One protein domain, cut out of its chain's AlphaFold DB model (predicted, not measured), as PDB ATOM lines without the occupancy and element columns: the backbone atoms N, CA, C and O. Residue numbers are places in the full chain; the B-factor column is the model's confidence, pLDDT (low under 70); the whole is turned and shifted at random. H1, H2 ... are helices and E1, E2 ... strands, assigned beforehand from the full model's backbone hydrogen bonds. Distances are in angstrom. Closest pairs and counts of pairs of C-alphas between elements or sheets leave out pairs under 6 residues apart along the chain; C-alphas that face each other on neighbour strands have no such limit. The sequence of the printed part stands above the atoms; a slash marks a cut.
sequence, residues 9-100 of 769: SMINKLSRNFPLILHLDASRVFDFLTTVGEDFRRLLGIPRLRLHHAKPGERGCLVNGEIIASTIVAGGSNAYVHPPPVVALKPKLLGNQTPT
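Overview. This is residues 9 to 100 of the 769 residues of an uncharacterized protein of Fusarium pseudograminearum CS3427 (UniProt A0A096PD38). Two small sheets meet at a corner: E2 and E3, side by side, end near the beginnings of E1 and E4 in the three-stranded sheet of E1, E4 and E5. The three short helices lie around these sheets rather than in a bundle, with H2 near both E2 and E4, while the tail of residues 95 to 100 sticks out. The 92 printed residues hold three named helices and five named strands, in the order H1 E1 H2 H3 E2 E3 E4 E5; the class is mixed, helices and strands, with only 39 residues in named elements. The larger sheet, in the order E1, E4, E5, is mixed, and the E2 and E3 pair is parallel. The whole is flat, spanning 43 by 41 by 20 A, and only just compact, close to loose, with a radius of gyration of the C-alphas of 14.7 A.

Arrangement. H1, residues 9 to 14, touches no helix and is not on the larger sheet. Its short link leads to E1, residues 23 to 25, an edge strand of that sheet. E1 is parallel to E4, residues 71 to 75, at 8 degrees; N 24 and O 71 are within hydrogen-bond range at 2.9 A. H2, residues 30 to 35, only grazes this sheet, with residues 30 to 31; its closest C-alphas to E4 are those of Phe 30 and Ala 74, 5.6 A apart. H3, residues 38 to 44, is apart from H2. E2, residues 48 to 51, is parallel to E3, residues 66 to 69, at 29 degrees; N 67 and O 48 are 2.7 A apart, within hydrogen-bond range. The closest C-alphas of H2 and E2 are those of Leu 33 and Arg 48, at 6.4 A. E3 and E4 meet only through their tight link. E4 and E5, residues 86 to 89, form an antiparallel hairpin at 160 degrees, with N 74 and O 87 within hydrogen-bond range at 2.8 A. In H1, H2 and H3, every O i to N i+4 pair is within hydrogen-bond range.

Along the chain. H1 begins at C-alpha 9, (-12.450, -20.858, 19.369). H3 measures 10.0 A from first to last C-alpha, E2 10.1 A and E4 13.3 A. E4 begins at C-alpha 71, (-7.598, -34.901, 29.311). E5 ends at C-alpha 89, (-7.697, -35.889, 34.843).

Size, cuts and confidence. The two C-alphas farthest apart, those of Leu 43 and Thr 100, are 44.0 A apart. The printed part has no cut. The link from E2 to E3, residues 52 to 65, is long. The mean pLDDT of the printed part is 78.0; residues 54 to 58, 76 to 84 and 93 to 100 are under 70.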
ATOM      1  N   SER A   9     -11.499 -21.031  20.474       86.69
ATOM      2  CA  SER A   9     -12.450 -20.858  19.369       86.69
ATOM      3  C   SER A   9     -11.819 -21.251  18.038       86.69
ATOM      4  O   SER A   9     -12.474 -21.893  17.212       86.69
ATOM      5  N   MET A  10     -10.547 -20.906  17.835       88.88
ATOM      6  CA  MET A  10      -9.790 -21.313  16.654       88.88
ATOM      7  C   MET A  10      -9.500 -22.818  16.663       88.88
ATOM      8  O   MET A  10      -9.733 -23.484  15.653       88.88
ATOM      9  N   ILE A  11      -9.102 -23.381  17.810       89.19
ATOM     10  CA  ILE A  11      -8.913 -24.834  17.973       89.19
ATOM     11  C   ILE A  11     -10.206 -25.584  17.633       89.19
ATOM     12  O   ILE A  11     -10.174 -26.552  16.877       89.19
ATOM     13  N   ASN A  12     -11.360 -25.101  18.102       88.25
ATOM     14  CA  ASN A  12     -12.659 -25.686  17.780       88.25
ATOM     15  C   ASN A  12     -13.011 -25.598  16.289       88.25
ATOM     16  O   ASN A  12     -13.608 -26.525  15.747       88.25
ATOM     17  N   LYS A  13     -12.672 -24.495  15.608       89.56
ATOM     18  CA  LYS A  13     -12.871 -24.384  14.152       89.56
ATOM     19  C   LYS A  13     -12.026 -25.421  13.413       89.56
ATOM     20  O   LYS A  13     -12.542 -26.092  12.522       89.56
ATOM     21  N   LEU A  14     -10.764 -25.589  13.809       86.44
ATOM     22  CA  LEU A  14      -9.854 -26.573  13.221       86.44
ATOM     23  C   LEU A  14     -10.312 -28.013  13.498       86.44
ATOM     24  O   LEU A  14     -10.337 -28.839  12.585       86.44
ATOM     25  N   SER A  15     -10.758 -28.307  14.721       85.00
ATOM     26  CA  SER A  15     -11.190 -29.649  15.137       85.00
ATOM     27  C   SER A  15     -12.526 -30.104  14.550       85.00
ATOM     28  O   SER A  15     -12.958 -31.236  14.760       85.00
ATOM     29  N   ARG A  16     -13.206 -29.247  13.782       84.88
ATOM     30  CA  ARG A  16     -14.362 -29.655  12.969       84.88
ATOM     31  C   ARG A  16     -13.961 -30.350  11.670       84.88
ATOM     32  O   ARG A  16     -14.783 -31.057  11.085       84.88
ATOM     33  N   ASN A  17     -12.712 -30.171  11.242       86.31
ATOM     34  CA  ASN A  17     -12.184 -30.744  10.008       86.31
ATOM     35  C   ASN A  17     -11.389 -32.036  10.247       86.31
ATOM     36  O   ASN A  17     -11.236 -32.826   9.321       86.31
ATOM     37  N   PHE A  18     -10.929 -32.278  11.480       80.75
ATOM     38  CA  PHE A  18     -10.119 -33.442  11.844       80.75
ATOM     39  C   PHE A  18     -10.547 -34.003  13.206       80.75
ATOM     40  O   PHE A  18     -10.917 -33.219  14.081       80.75
ATOM     41  N   PRO A  19     -10.460 -35.328  13.431       75.81
ATOM     42  CA  PRO A  19     -10.594 -35.898  14.769       75.81
ATOM     43  C   PRO A  19      -9.582 -35.266  15.734       75.81
ATOM     44  O   PRO A  19      -8.400 -35.161  15.408       75.81
ATOM     45  N   LEU A  20     -10.035 -34.861  16.922       78.88
ATOM     46  CA  LEU A  20      -9.197 -34.221  17.937       78.88
ATOM     47  C   LEU A  20      -9.340 -34.931  19.284       78.88
ATOM     48  O   LEU A  20     -10.443 -35.088  19.801       78.88
ATOM     49  N   ILE A  21      -8.203 -35.258  19.895       82.25
ATOM     50  CA  ILE A  21      -8.107 -35.515  21.333       82.25
ATOM     51  C   ILE A  21      -7.570 -34.234  21.968       82.25
ATOM     52  O   ILE A  21      -6.385 -33.929  21.845       82.25
ATOM     53  N   LEU A  22      -8.441 -33.461  22.621       86.94
ATOM     54  CA  LEU A  22      -8.028 -32.214  23.265       86.94
ATOM     55  C   LEU A  22      -7.401 -32.515  24.633       86.94
ATOM     56  O   LEU A  22      -8.097 -32.930  25.564       86.94
ATOM     57  N   HIS A  23      -6.095 -32.292  24.756       89.56
ATOM     58  CA  HIS A  23      -5.408 -32.168  26.039       89.56
ATOM     59  C   HIS A  23      -5.375 -30.696  26.446       89.56
ATOM     60  O   HIS A  23      -4.945 -29.860  25.654       89.56
ATOM     61  N   LEU A  24      -5.828 -30.380  27.657       89.75
ATOM     62  CA  LEU A  24      -5.855 -29.012  28.167       89.75
ATOM     63  C   LEU A  24      -4.936 -28.879  29.388       89.75
ATOM     64  O   LEU A  24      -5.216 -29.470  30.431       89.75
ATOM     65  N   ASP A  25      -3.887 -28.061  29.288       89.44
ATOM     66  CA  ASP A  25      -3.169 -27.574  30.469       89.44
ATOM     67  C   ASP A  25      -3.927 -26.378  31.057       89.44
ATOM     68  O   ASP A  25      -3.829 -25.244  30.590       89.44
ATOM     69  N   ALA A  26      -4.735 -26.649  32.079       87.44
ATOM     70  CA  ALA A  26      -5.534 -25.653  32.774       87.44
ATOM     71  C   ALA A  26      -4.866 -25.170  34.070       87.44
ATOM     72  O   ALA A  26      -5.527 -24.518  34.875       87.44
ATOM     73  N   SER A  27      -3.574 -25.431  34.295       80.81
ATOM     74  CA  SER A  27      -2.915 -25.244  35.602       80.81
ATOM     75  C   SER A  27      -2.969 -23.823  36.184       80.81
ATOM     76  O   SER A  27      -2.702 -23.631  37.366       80.81
ATOM     77  N   ARG A  28      -3.286 -22.808  35.371       79.38
ATOM     78  CA  ARG A  28      -3.437 -21.408  35.818       79.38
ATOM     79  C   ARG A  28      -4.884 -20.946  35.972       79.38
ATOM     80  O   ARG A  28      -5.129 -19.955  36.654       79.38
ATOM     81  N   VAL A  29      -5.824 -21.622  35.318       83.69
ATOM     82  CA  VAL A  29      -7.214 -21.159  35.155       83.69
ATOM     83  C   VAL A  29      -8.243 -22.173  35.644       83.69
ATOM     84  O   VAL A  29      -9.418 -21.835  35.713       83.69
ATOM     85  N   PHE A  30      -7.826 -23.395  35.987       87.00
ATOM     86  CA  PHE A  30      -8.714 -24.511  36.303       87.00
ATOM     87  C   PHE A  30      -9.707 -24.160  37.407       87.00
ATOM     88  O   PHE A  30     -10.914 -24.259  37.189       87.00
ATOM     89  N   ASP A  31      -9.206 -23.697  38.552       83.44
ATOM     90  CA  ASP A  31     -10.064 -23.360  39.681       83.44
ATOM     91  C   ASP A  31     -11.062 -22.264  39.283       83.44
ATOM     92  O   ASP A  31     -12.265 -22.460  39.390       83.44
ATOM     93  N   PHE A  32     -10.591 -21.169  38.678       85.81
ATOM     94  CA  PHE A  32     -11.464 -20.083  38.222       85.81
ATOM     95  C   PHE A  32     -12.537 -20.563  37.228       85.81
ATOM     96  O   PHE A  32     -13.711 -20.236  37.376       85.81
ATOM     97  N   LEU A  33     -12.166 -21.372  36.231       86.62
ATOM     98  CA  LEU A  33     -13.104 -21.878  35.225       86.62
ATOM     99  C   LEU A  33     -14.118 -22.875  35.784       86.62
ATOM    100  O   LEU A  33     -15.190 -23.020  35.193       86.62
ATOM    101  N   THR A  34     -13.798 -23.583  36.867       86.25
ATOM    102  CA  THR A  34     -14.643 -24.659  37.411       86.25
ATOM    103  C   THR A  34     -15.455 -24.226  38.625       86.25
ATOM    104  O   THR A  34     -16.527 -24.787  38.846       86.25
ATOM    105  N   THR A  35     -15.016 -23.206  39.367       85.75
ATOM    106  CA  THR A  35     -15.668 -22.804  40.616       85.75
ATOM    107  C   THR A  35     -16.617 -21.623  40.475       85.75
ATOM    108  O   THR A  35     -17.478 -21.512  41.326       85.75
ATOM    109  N   VAL A  36     -16.507 -20.738  39.473       86.62
ATOM    110  CA  VAL A  36     -17.397 -19.553  39.363       86.62
ATOM    111  C   VAL A  36     -18.881 -19.919  39.233       86.62
ATOM    112  O   VAL A  36     -19.233 -20.892  38.557       86.62
ATOM    113  N   GLY A  37     -19.754 -19.117  39.852       87.19
ATOM    114  CA  GLY A  37     -21.203 -19.293  39.813       87.19
ATOM    115  C   GLY A  37     -21.817 -19.020  38.437       87.19
ATOM    116  O   GLY A  37     -21.230 -18.363  37.578       87.19
ATOM    117  N   GLU A  38     -23.038 -19.516  38.219       88.44
ATOM    118  CA  GLU A  38     -23.726 -19.446  36.920       88.44
ATOM    119  C   GLU A  38     -24.060 -18.024  36.468       88.44
ATOM    120  O   GLU A  38     -23.947 -17.702  35.285       88.44
ATOM    121  N   ASP A  39     -24.438 -17.149  37.395       87.62
ATOM    122  CA  ASP A  39     -24.745 -15.754  37.074       87.62
ATOM    123  C   ASP A  39     -23.488 -15.005  36.638       87.62
ATOM    124  O   ASP A  39     -23.476 -14.359  35.588       87.62
ATOM    125  N   PHE A  40     -22.400 -15.175  37.391       87.12
ATOM    126  CA  PHE A  40     -21.097 -14.594  37.078       87.12
ATOM    127  C   PHE A  40     -20.558 -15.111  35.741       87.12
ATOM    128  O   PHE A  40     -20.072 -14.348  34.905       87.12
ATOM    129  N   ARG A  41     -20.722 -16.416  35.504       89.06
ATOM    130  CA  ARG A  41     -20.363 -17.083  34.256       89.06
ATOM    131  C   ARG A  41     -21.096 -16.492  33.054       89.06
ATOM    132  O   ARG A  41     -20.445 -16.171  32.060       89.06
ATOM    133  N   ARG A  42     -22.424 -16.344  33.140       88.12
ATOM    134  CA  ARG A  42     -23.252 -15.757  32.071       88.12
ATOM    135  C   ARG A  42     -22.890 -14.301  31.815       88.12
ATOM    136  O   ARG A  42     -22.767 -13.912  30.659       88.12
ATOM    137  N   LEU A  43     -22.680 -13.525  32.880       86.56
ATOM    138  CA  LEU A  43     -22.341 -12.106  32.794       86.56
ATOM    139  C   LEU A  43     -21.023 -11.862  32.044       86.56
ATOM    140  O   LEU A  43     -20.911 -10.898  31.294       86.56
ATOM    141  N   LEU A  44     -20.029 -12.727  32.251       84.25
ATOM    142  CA  LEU A  44     -18.672 -12.549  31.726       84.25
ATOM    143  C   LEU A  44     -18.337 -13.447  30.529       84.25
ATOM    144  O   LEU A  44     -17.220 -13.385  30.018       84.25
ATOM    145  N   GLY A  45     -19.271 -14.296  30.091       85.56
ATOM    146  CA  GLY A  45     -19.050 -15.231  28.986       85.56
ATOM    147  C   GLY A  45     -17.973 -16.283  29.275       85.56
ATOM    148  O   GLY A  45     -17.249 -16.689  28.368       85.56
ATOM    149  N   ILE A  46     -17.831 -16.715  30.533       85.31
ATOM    150  CA  ILE A  46     -16.796 -17.682  30.924       85.31
ATOM    151  C   ILE A  46     -17.229 -19.098  30.490       85.31
ATOM    152  O   ILE A  46     -18.256 -19.599  30.958       85.31
ATOM    153  N   PRO A  47     -16.462 -19.808  29.650       85.56
ATOM    154  CA  PRO A  47     -16.849 -21.140  29.198       85.56
ATOM    155  C   PRO A  47     -16.719 -22.171  30.325       85.56
ATOM    156  O   PRO A  47     -15.845 -22.062  31.192       85.56
ATOM    157  N   ARG A  48     -17.583 -23.192  30.329       88.00
ATOM    158  CA  ARG A  48     -17.434 -24.332  31.253       88.00
ATOM    159  C   ARG A  48     -16.384 -25.292  30.732       88.00
ATOM    160  O   ARG A  48     -16.341 -25.553  29.538       88.00
ATOM    161  N   LEU A  49     -15.592 -25.863  31.629       88.50
ATOM    162  CA  LEU A  49     -14.684 -26.951  31.297       88.50
ATOM    163  C   LEU A  49     -15.337 -28.292  31.644       88.50
ATOM    164  O   LEU A  49     -15.764 -28.492  32.780       88.50
ATOM    165  N   ARG A  50     -15.399 -29.218  30.682       87.50
ATOM    166  CA  ARG A  50     -15.881 -30.586  30.896       87.50
ATOM    167  C   ARG A  50     -14.848 -31.614  30.466       87.50
ATOM    168  O   ARG A  50     -14.333 -31.566  29.352       87.50
ATOM    169  N   LEU A  51     -14.616 -32.589  31.340       86.81
ATOM    170  CA  LEU A  51     -13.879 -33.800  31.003       86.81
ATOM    171  C   LEU A  51     -14.819 -34.772  30.278       86.81
ATOM    172  O   LEU A  51     -15.825 -35.199  30.848       86.81
ATOM    173  N   HIS A  52     -14.497 -35.137  29.041       80.81
ATOM    174  CA  HIS A  52     -15.294 -36.072  28.248       80.81
ATOM    175  C   HIS A  52     -14.403 -36.978  27.406       80.81
ATOM    176  O   HIS A  52     -13.322 -36.581  26.990       80.81
ATOM    177  N   HIS A  53     -14.849 -38.196  27.124       70.88
ATOM    178  CA  HIS A  53     -14.151 -39.050  26.171       70.88
ATOM    179  C   HIS A  53     -14.638 -38.705  24.763       70.88
ATOM    180  O   HIS A  53     -15.802 -38.947  24.469       70.88
ATOM    181  N   ALA A  54     -13.775 -38.151  23.910       62.12
ATOM    182  CA  ALA A  54     -14.131 -37.936  22.512       62.12
ATOM    183  C   ALA A  54     -14.445 -39.295  21.868       62.12
ATOM    184  O   ALA A  54     -13.557 -40.143  21.746       62.12
ATOM    185  N   LYS A  55     -15.704 -39.528  21.477       59.28
ATOM    186  CA  LYS A  55     -16.025 -40.691  20.642       59.28
ATOM    187  C   LYS A  55     -15.401 -40.475  19.260       59.28
ATOM    188  O   LYS A  55     -15.468 -39.354  18.746       59.28
ATOM    189  N   PRO A  56     -14.829 -41.509  18.617       53.28
ATOM    190  CA  PRO A  56     -14.385 -41.398  17.231       53.28
ATOM    191  C   PRO A  56     -15.531 -40.870  16.351       53.28
ATOM    192  O   PRO A  56     -16.562 -41.524  16.228       53.28
ATOM    193  N   GLY A  57     -15.370 -39.668  15.787       56.47
ATOM    194  CA  GLY A  57     -16.366 -39.017  14.922       56.47
ATOM    195  C   GLY A  57     -17.064 -37.778  15.502       56.47
ATOM    196  O   GLY A  57     -17.656 -37.025  14.728       56.47
ATOM    197  N   GLU A  58     -16.966 -37.507  16.810       64.81
ATOM    198  CA  GLU A  58     -17.414 -36.227  17.378       64.81
ATOM    199  C   GLU A  58     -16.477 -35.093  16.926       64.81
ATOM    200  O   GLU A  58     -15.254 -35.190  17.029       64.81
ATOM    201  N   ARG A  59     -17.061 -34.029  16.362       71.12
ATOM    202  CA  ARG A  59     -16.346 -32.899  15.749       71.12
ATOM    203  C   ARG A  59     -16.496 -31.648  16.602       71.12
ATOM    204  O   ARG A  59     -17.593 -31.345  17.064       71.12
ATOM    205  N   GLY A  60     -15.429 -30.859  16.702       78.50
ATOM    206  CA  GLY A  60     -15.418 -29.673  17.559       78.50
ATOM    207  C   GLY A  60     -15.002 -29.990  18.998       78.50
ATOM    208  O   GLY A  60     -15.134 -31.110  19.475       78.50
ATOM    209  N   CYS A  61     -14.488 -28.983  19.701       84.31
ATOM    210  CA  CYS A  61     -14.182 -29.051  21.135       84.31
ATOM    211  C   CYS A  61     -14.934 -27.995  21.961       84.31
ATOM    212  O   CYS A  61     -14.723 -27.897  23.165       84.31
ATOM    213  N   LEU A  62     -15.806 -27.204  21.323       86.00
ATOM    214  CA  LEU A  62     -16.758 -26.296  21.963       86.00
ATOM    215  C   LEU A  62     -18.182 -26.722  21.598       86.00
ATOM    216  O   LEU A  62     -18.585 -26.615  20.436       86.00
ATOM    217  N   VAL A  63     -18.947 -27.160  22.596       81.25
ATOM    218  CA  VAL A  63     -20.341 -27.601  22.450       81.25
ATOM    219  C   VAL A  63     -21.191 -26.827  23.448       81.25
ATOM    220  O   VAL A  63     -20.911 -26.851  24.639       81.25
ATOM    221  N   ASN A  64     -22.205 -26.097  22.972       81.94
ATOM    222  CA  ASN A  64     -23.108 -25.294  23.814       81.94
ATOM    223  C   ASN A  64     -22.389 -24.332  24.791       81.94
ATOM    224  O   ASN A  64     -22.848 -24.120  25.909       81.94
ATOM    225  N   GLY A  65     -21.248 -23.757  24.385       78.94
ATOM    226  CA  GLY A  65     -20.444 -22.861  25.234       78.94
ATOM    227  C   GLY A  65     -19.546 -23.572  26.259       78.94
ATOM    228  O   GLY A  65     -18.933 -22.919  27.103       78.94
ATOM    229  N   GLU A  66     -19.442 -24.899  26.186       87.25
ATOM    230  CA  GLU A  66     -18.597 -25.722  27.049       87.25
ATOM    231  C   GLU A  66     -17.383 -26.255  26.272       87.25
ATOM    232  O   GLU A  66     -17.512 -26.733  25.145       87.25
ATOM    233  N   ILE A  67     -16.201 -26.175  26.880       88.81
ATOM    234  CA  ILE A  67     -14.947 -26.747  26.389       88.81
ATOM    235  C   ILE A  67     -14.928 -28.225  26.758       88.81
ATOM    236  O   ILE A  67     -14.924 -28.581  27.938       88.81
ATOM    237  N   ILE A  68     -14.884 -29.078  25.742       88.00
ATOM    238  CA  ILE A  68     -14.857 -30.529  25.877       88.00
ATOM    239  C   ILE A  68     -13.407 -31.005  25.767       88.00
ATOM    240  O   ILE A  68     -12.847 -31.085  24.673       88.00
ATOM    241  N   ALA A  69     -12.788 -31.307  26.907       89.00
ATOM    242  CA  ALA A  69     -11.413 -31.790  26.982       89.00
ATOM    243  C   ALA A  69     -11.373 -33.308  27.210       89.00
ATOM    244  O   ALA A  69     -12.064 -33.844  28.077       89.00
ATOM    245  N   SER A  70     -10.517 -34.000  26.453       86.88
ATOM    246  CA  SER A  70     -10.257 -35.435  26.619       86.88
ATOM    247  C   SER A  70      -9.370 -35.733  27.815       86.88
ATOM    248  O   SER A  70      -9.538 -36.755  28.472       86.88
ATOM    249  N   THR A  71      -8.425 -34.847  28.104       89.44
ATOM    250  CA  THR A  71      -7.598 -34.901  29.311       89.44
ATOM    251  C   THR A  71      -7.331 -33.483  29.792       89.44
ATOM    252  O   THR A  71      -7.257 -32.562  28.980       89.44
ATOM    253  N   ILE A  72      -7.223 -33.300  31.107       90.56
ATOM    254  CA  ILE A  72      -6.990 -31.991  31.723       90.56
ATOM    255  C   ILE A  72      -5.842 -32.127  32.715       90.56
ATOM    256  O   ILE A  72      -5.866 -33.021  33.559       90.56
ATOM    257  N   VAL A  73      -4.865 -31.233  32.650       89.50
ATOM    258  CA  VAL A  73      -3.941 -30.988  33.760       89.50
ATOM    259  C   VAL A  73      -4.494 -29.807  34.544       89.50
ATOM    260  O   VAL A  73      -4.671 -28.716  34.011       89.50
ATOM    261  N   ALA A  74      -4.849 -30.061  35.797       84.88
ATOM    262  CA  ALA A  74      -5.475 -29.118  36.704       84.88
ATOM    263  C   ALA A  74      -4.497 -28.774  37.826       84.88
ATOM    264  O   ALA A  74      -4.005 -29.660  38.519       84.88
ATOM    265  N   GLY A  75      -4.224 -27.493  38.017       74.56
ATOM    266  CA  GLY A  75      -3.345 -26.985  39.062       74.56
ATOM    267  C   GLY A  75      -3.953 -25.736  39.679       74.56
ATOM    268  O   GLY A  75      -4.677 -25.000  39.008       74.56
ATOM    269  N   GLY A  76      -3.663 -25.517  40.959       64.69
ATOM    270  CA  GLY A  76      -4.015 -24.291  41.665       64.69
ATOM    271  C   GLY A  76      -2.790 -23.393  41.819       64.69
ATOM    272  O   GLY A  76      -1.715 -23.855  42.201       64.69
ATOM    273  N   SER A  77      -2.940 -22.090  41.574       53.03
ATOM    274  CA  SER A  77      -1.872 -21.098  41.788       53.03
ATOM    275  C   SER A  77      -1.685 -20.705  43.264       53.03
ATOM    276  O   SER A  77      -0.745 -19.986  43.589       53.03
ATOM    277  N   ASN A  78      -2.548 -21.199  44.162       53.56
ATOM    278  CA  ASN A  78      -2.631 -20.796  45.574       53.56
ATOM    279  C   ASN A  78      -2.003 -21.783  46.569       53.56
ATOM    280  O   ASN A  78      -2.303 -21.731  47.763       53.56
ATOM    281  N   ALA A  79      -1.150 -22.701  46.114       49.47
ATOM    282  CA  ALA A  79      -0.444 -23.585  47.030       49.47
ATOM    283  C   ALA A  79       0.837 -22.909  47.546       49.47
ATOM    284  O   ALA A  79       1.716 -22.552  46.770       49.47
ATOM    285  N   TYR A  80       0.977 -22.806  48.873       52.97
ATOM    286  CA  TYR A  80       2.256 -22.502  49.544       52.97
ATOM    287  C   TYR A  80       3.297 -23.624  49.361       52.97
ATOM    288  O   TYR A  80       4.452 -23.487  49.755       52.97
ATOM    289  N   VAL A  81       2.877 -24.735  48.752       56.38
ATOM    290  CA  VAL A  81       3.696 -25.880  48.369       56.38
ATOM    291  C   VAL A  81       4.196 -25.661  46.943       56.38
ATOM    292  O   VAL A  81       3.400 -25.420  46.038       56.38
ATOM    293  N   HIS A  82       5.509 -25.746  46.744       59.88
ATOM    294  CA  HIS A  82       6.138 -25.644  45.430       59.88
ATOM    295  C   HIS A  82       6.790 -26.989  45.093       59.88
ATOM    296  O   HIS A  82       7.456 -27.495  45.971       59.88
ATOM    297  N   PRO A  83       6.685 -27.547  43.874       64.38
ATOM    298  CA  PRO A  83       5.690 -27.174  42.880       64.38
ATOM    299  C   PRO A  83       4.272 -27.402  43.439       64.38
ATOM    300  O   PRO A  83       4.083 -28.277  44.288       64.38
ATOM    301  N   PRO A  84       3.275 -26.616  43.000       68.69
ATOM    302  CA  PRO A  84       1.900 -26.802  43.446       68.69
ATOM    303  C   PRO A  84       1.425 -28.223  43.112       68.69
ATOM    304  O   PRO A  84       1.829 -28.768  42.080       68.69
ATOM    305  N   PRO A  85       0.573 -28.845  43.947       71.62
ATOM    306  CA  PRO A  85      -0.038 -30.113  43.590       71.62
ATOM    307  C   PRO A  85      -0.843 -29.931  42.299       71.62
ATOM    308  O   PRO A  85      -1.671 -29.027  42.183       71.62
ATOM    309  N   VAL A  86      -0.569 -30.798  41.327       77.19
ATOM    310  CA  VAL A  86      -1.217 -30.805  40.014       77.19
ATOM    311  C   VAL A  86      -1.903 -32.152  39.837       77.19
ATOM    312  O   VAL A  86      -1.327 -33.199  40.143       77.19
ATOM    313  N   VAL A  87      -3.133 -32.137  39.342       80.31
ATOM    314  CA  VAL A  87      -3.952 -33.320  39.095       80.31
ATOM    315  C   VAL A  87      -4.081 -33.523  37.593       80.31
ATOM    316  O   VAL A  87      -4.491 -32.625  36.865       80.31
ATOM    317  N   ALA A  88      -3.759 -34.723  37.118       83.31
ATOM    318  CA  ALA A  88      -4.047 -35.132  35.749       83.31
ATOM    319  C   ALA A  88      -5.383 -35.886  35.714       83.31
ATOM    320  O   ALA A  88      -5.526 -36.955  36.309       83.31
ATOM    321  N   LEU A  89      -6.361 -35.332  35.007       85.25
ATOM    322  CA  LEU A  89      -7.697 -35.889  34.843       85.25
ATOM    323  C   LEU A  89      -7.821 -36.548  33.468       85.25
ATOM    324  O   LEU A  89      -7.566 -35.922  32.438       85.25
ATOM    325  N   LYS A  90      -8.255 -37.814  33.449       83.25
ATOM    326  CA  LYS A  90      -8.579 -38.554  32.223       83.25
ATOM    327  C   LYS A  90      -9.830 -39.425  32.402       83.25
ATOM    328  O   LYS A  90     -10.043 -39.949  33.499       83.25
ATOM    329  N   PRO A  91     -10.618 -39.671  31.341       77.12
ATOM    330  CA  PRO A  91     -11.643 -40.705  31.343       77.12
ATOM    331  C   PRO A  91     -11.035 -42.083  31.637       77.12
ATOM    332  O   PRO A  91      -9.957 -42.423  31.139       77.12
ATOM    333  N   LYS A  92     -11.738 -42.916  32.417       71.56
ATOM    334  CA  LYS A  92     -11.282 -44.286  32.733       71.56
ATOM    335  C   LYS A  92     -11.050 -45.122  31.469       71.56
ATOM    336  O   LYS A  92     -10.046 -45.819  31.398       71.56
ATOM    337  N   LEU A  93     -11.933 -44.979  30.478       66.44
ATOM    338  CA  LEU A  93     -11.911 -45.710  29.205       66.44
ATOM    339  C   LEU A  93     -10.786 -45.271  28.252       66.44
ATOM    340  O   LEU A  93     -10.467 -45.989  27.309       66.44
ATOM    341  N   LEU A  94     -10.162 -44.110  28.480       67.44
ATOM    342  CA  LEU A  94      -9.074 -43.638  27.627       67.44
ATOM    343  C   LEU A  94      -7.802 -44.463  27.907       67.44
ATOM    344  O   LEU A  94      -7.163 -44.271  28.950       67.44
ATOM    345  N   GLY A  95      -7.459 -45.364  26.977       59.53
ATOM    346  CA  GLY A  95      -6.215 -46.147  26.971       59.53
ATOM    347  C   GLY A  95      -6.342 -47.679  27.036       59.53
ATOM    348  O   GLY A  95      -5.305 -48.316  27.163       59.53
ATOM    349  N   ASN A  96      -7.547 -48.270  26.961       51.12
ATOM    350  CA  ASN A  96      -7.848 -49.727  26.903       51.12
ATOM    351  C   ASN A  96      -7.164 -50.677  27.917       51.12
ATOM    352  O   ASN A  96      -7.432 -51.874  27.897       51.12
ATOM    353  N   GLN A  97      -6.341 -50.183  28.836       55.22
ATOM    354  CA  GLN A  97      -5.731 -50.965  29.904       55.22
ATOM    355  C   GLN A  97      -6.326 -50.526  31.237       55.22
ATOM    356  O   GLN A  97      -6.356 -49.333  31.556       55.22
ATOM    357  N   THR A  98      -6.800 -51.491  32.023       49.22
ATOM    358  CA  THR A  98      -7.115 -51.269  33.434       49.22
ATOM    359  C   THR A  98      -5.851 -50.711  34.088       49.22
ATOM    360  O   THR A  98      -4.817 -51.381  34.041       49.22
ATOM    361  N   PRO A  99      -5.863 -49.482  34.636       50.91
ATOM    362  CA  PRO A  99      -4.661 -48.914  35.220       50.91
ATOM    363  C   PRO A  99      -4.237 -49.799  36.388       50.91
ATOM    364  O   PRO A  99      -4.980 -49.931  37.361       50.91
ATOM    365  N   THR A 100      -3.057 -50.409  36.288       51.19
ATOM    366  CA  THR A 100      -2.425 -51.104  37.408       51.19
ATOM    367  C   THR A 100      -2.090 -50.032  38.437       51.19
ATOM    368  O   THR A 100      -1.144 -49.263  38.266       51.19
TER     369      THR A 100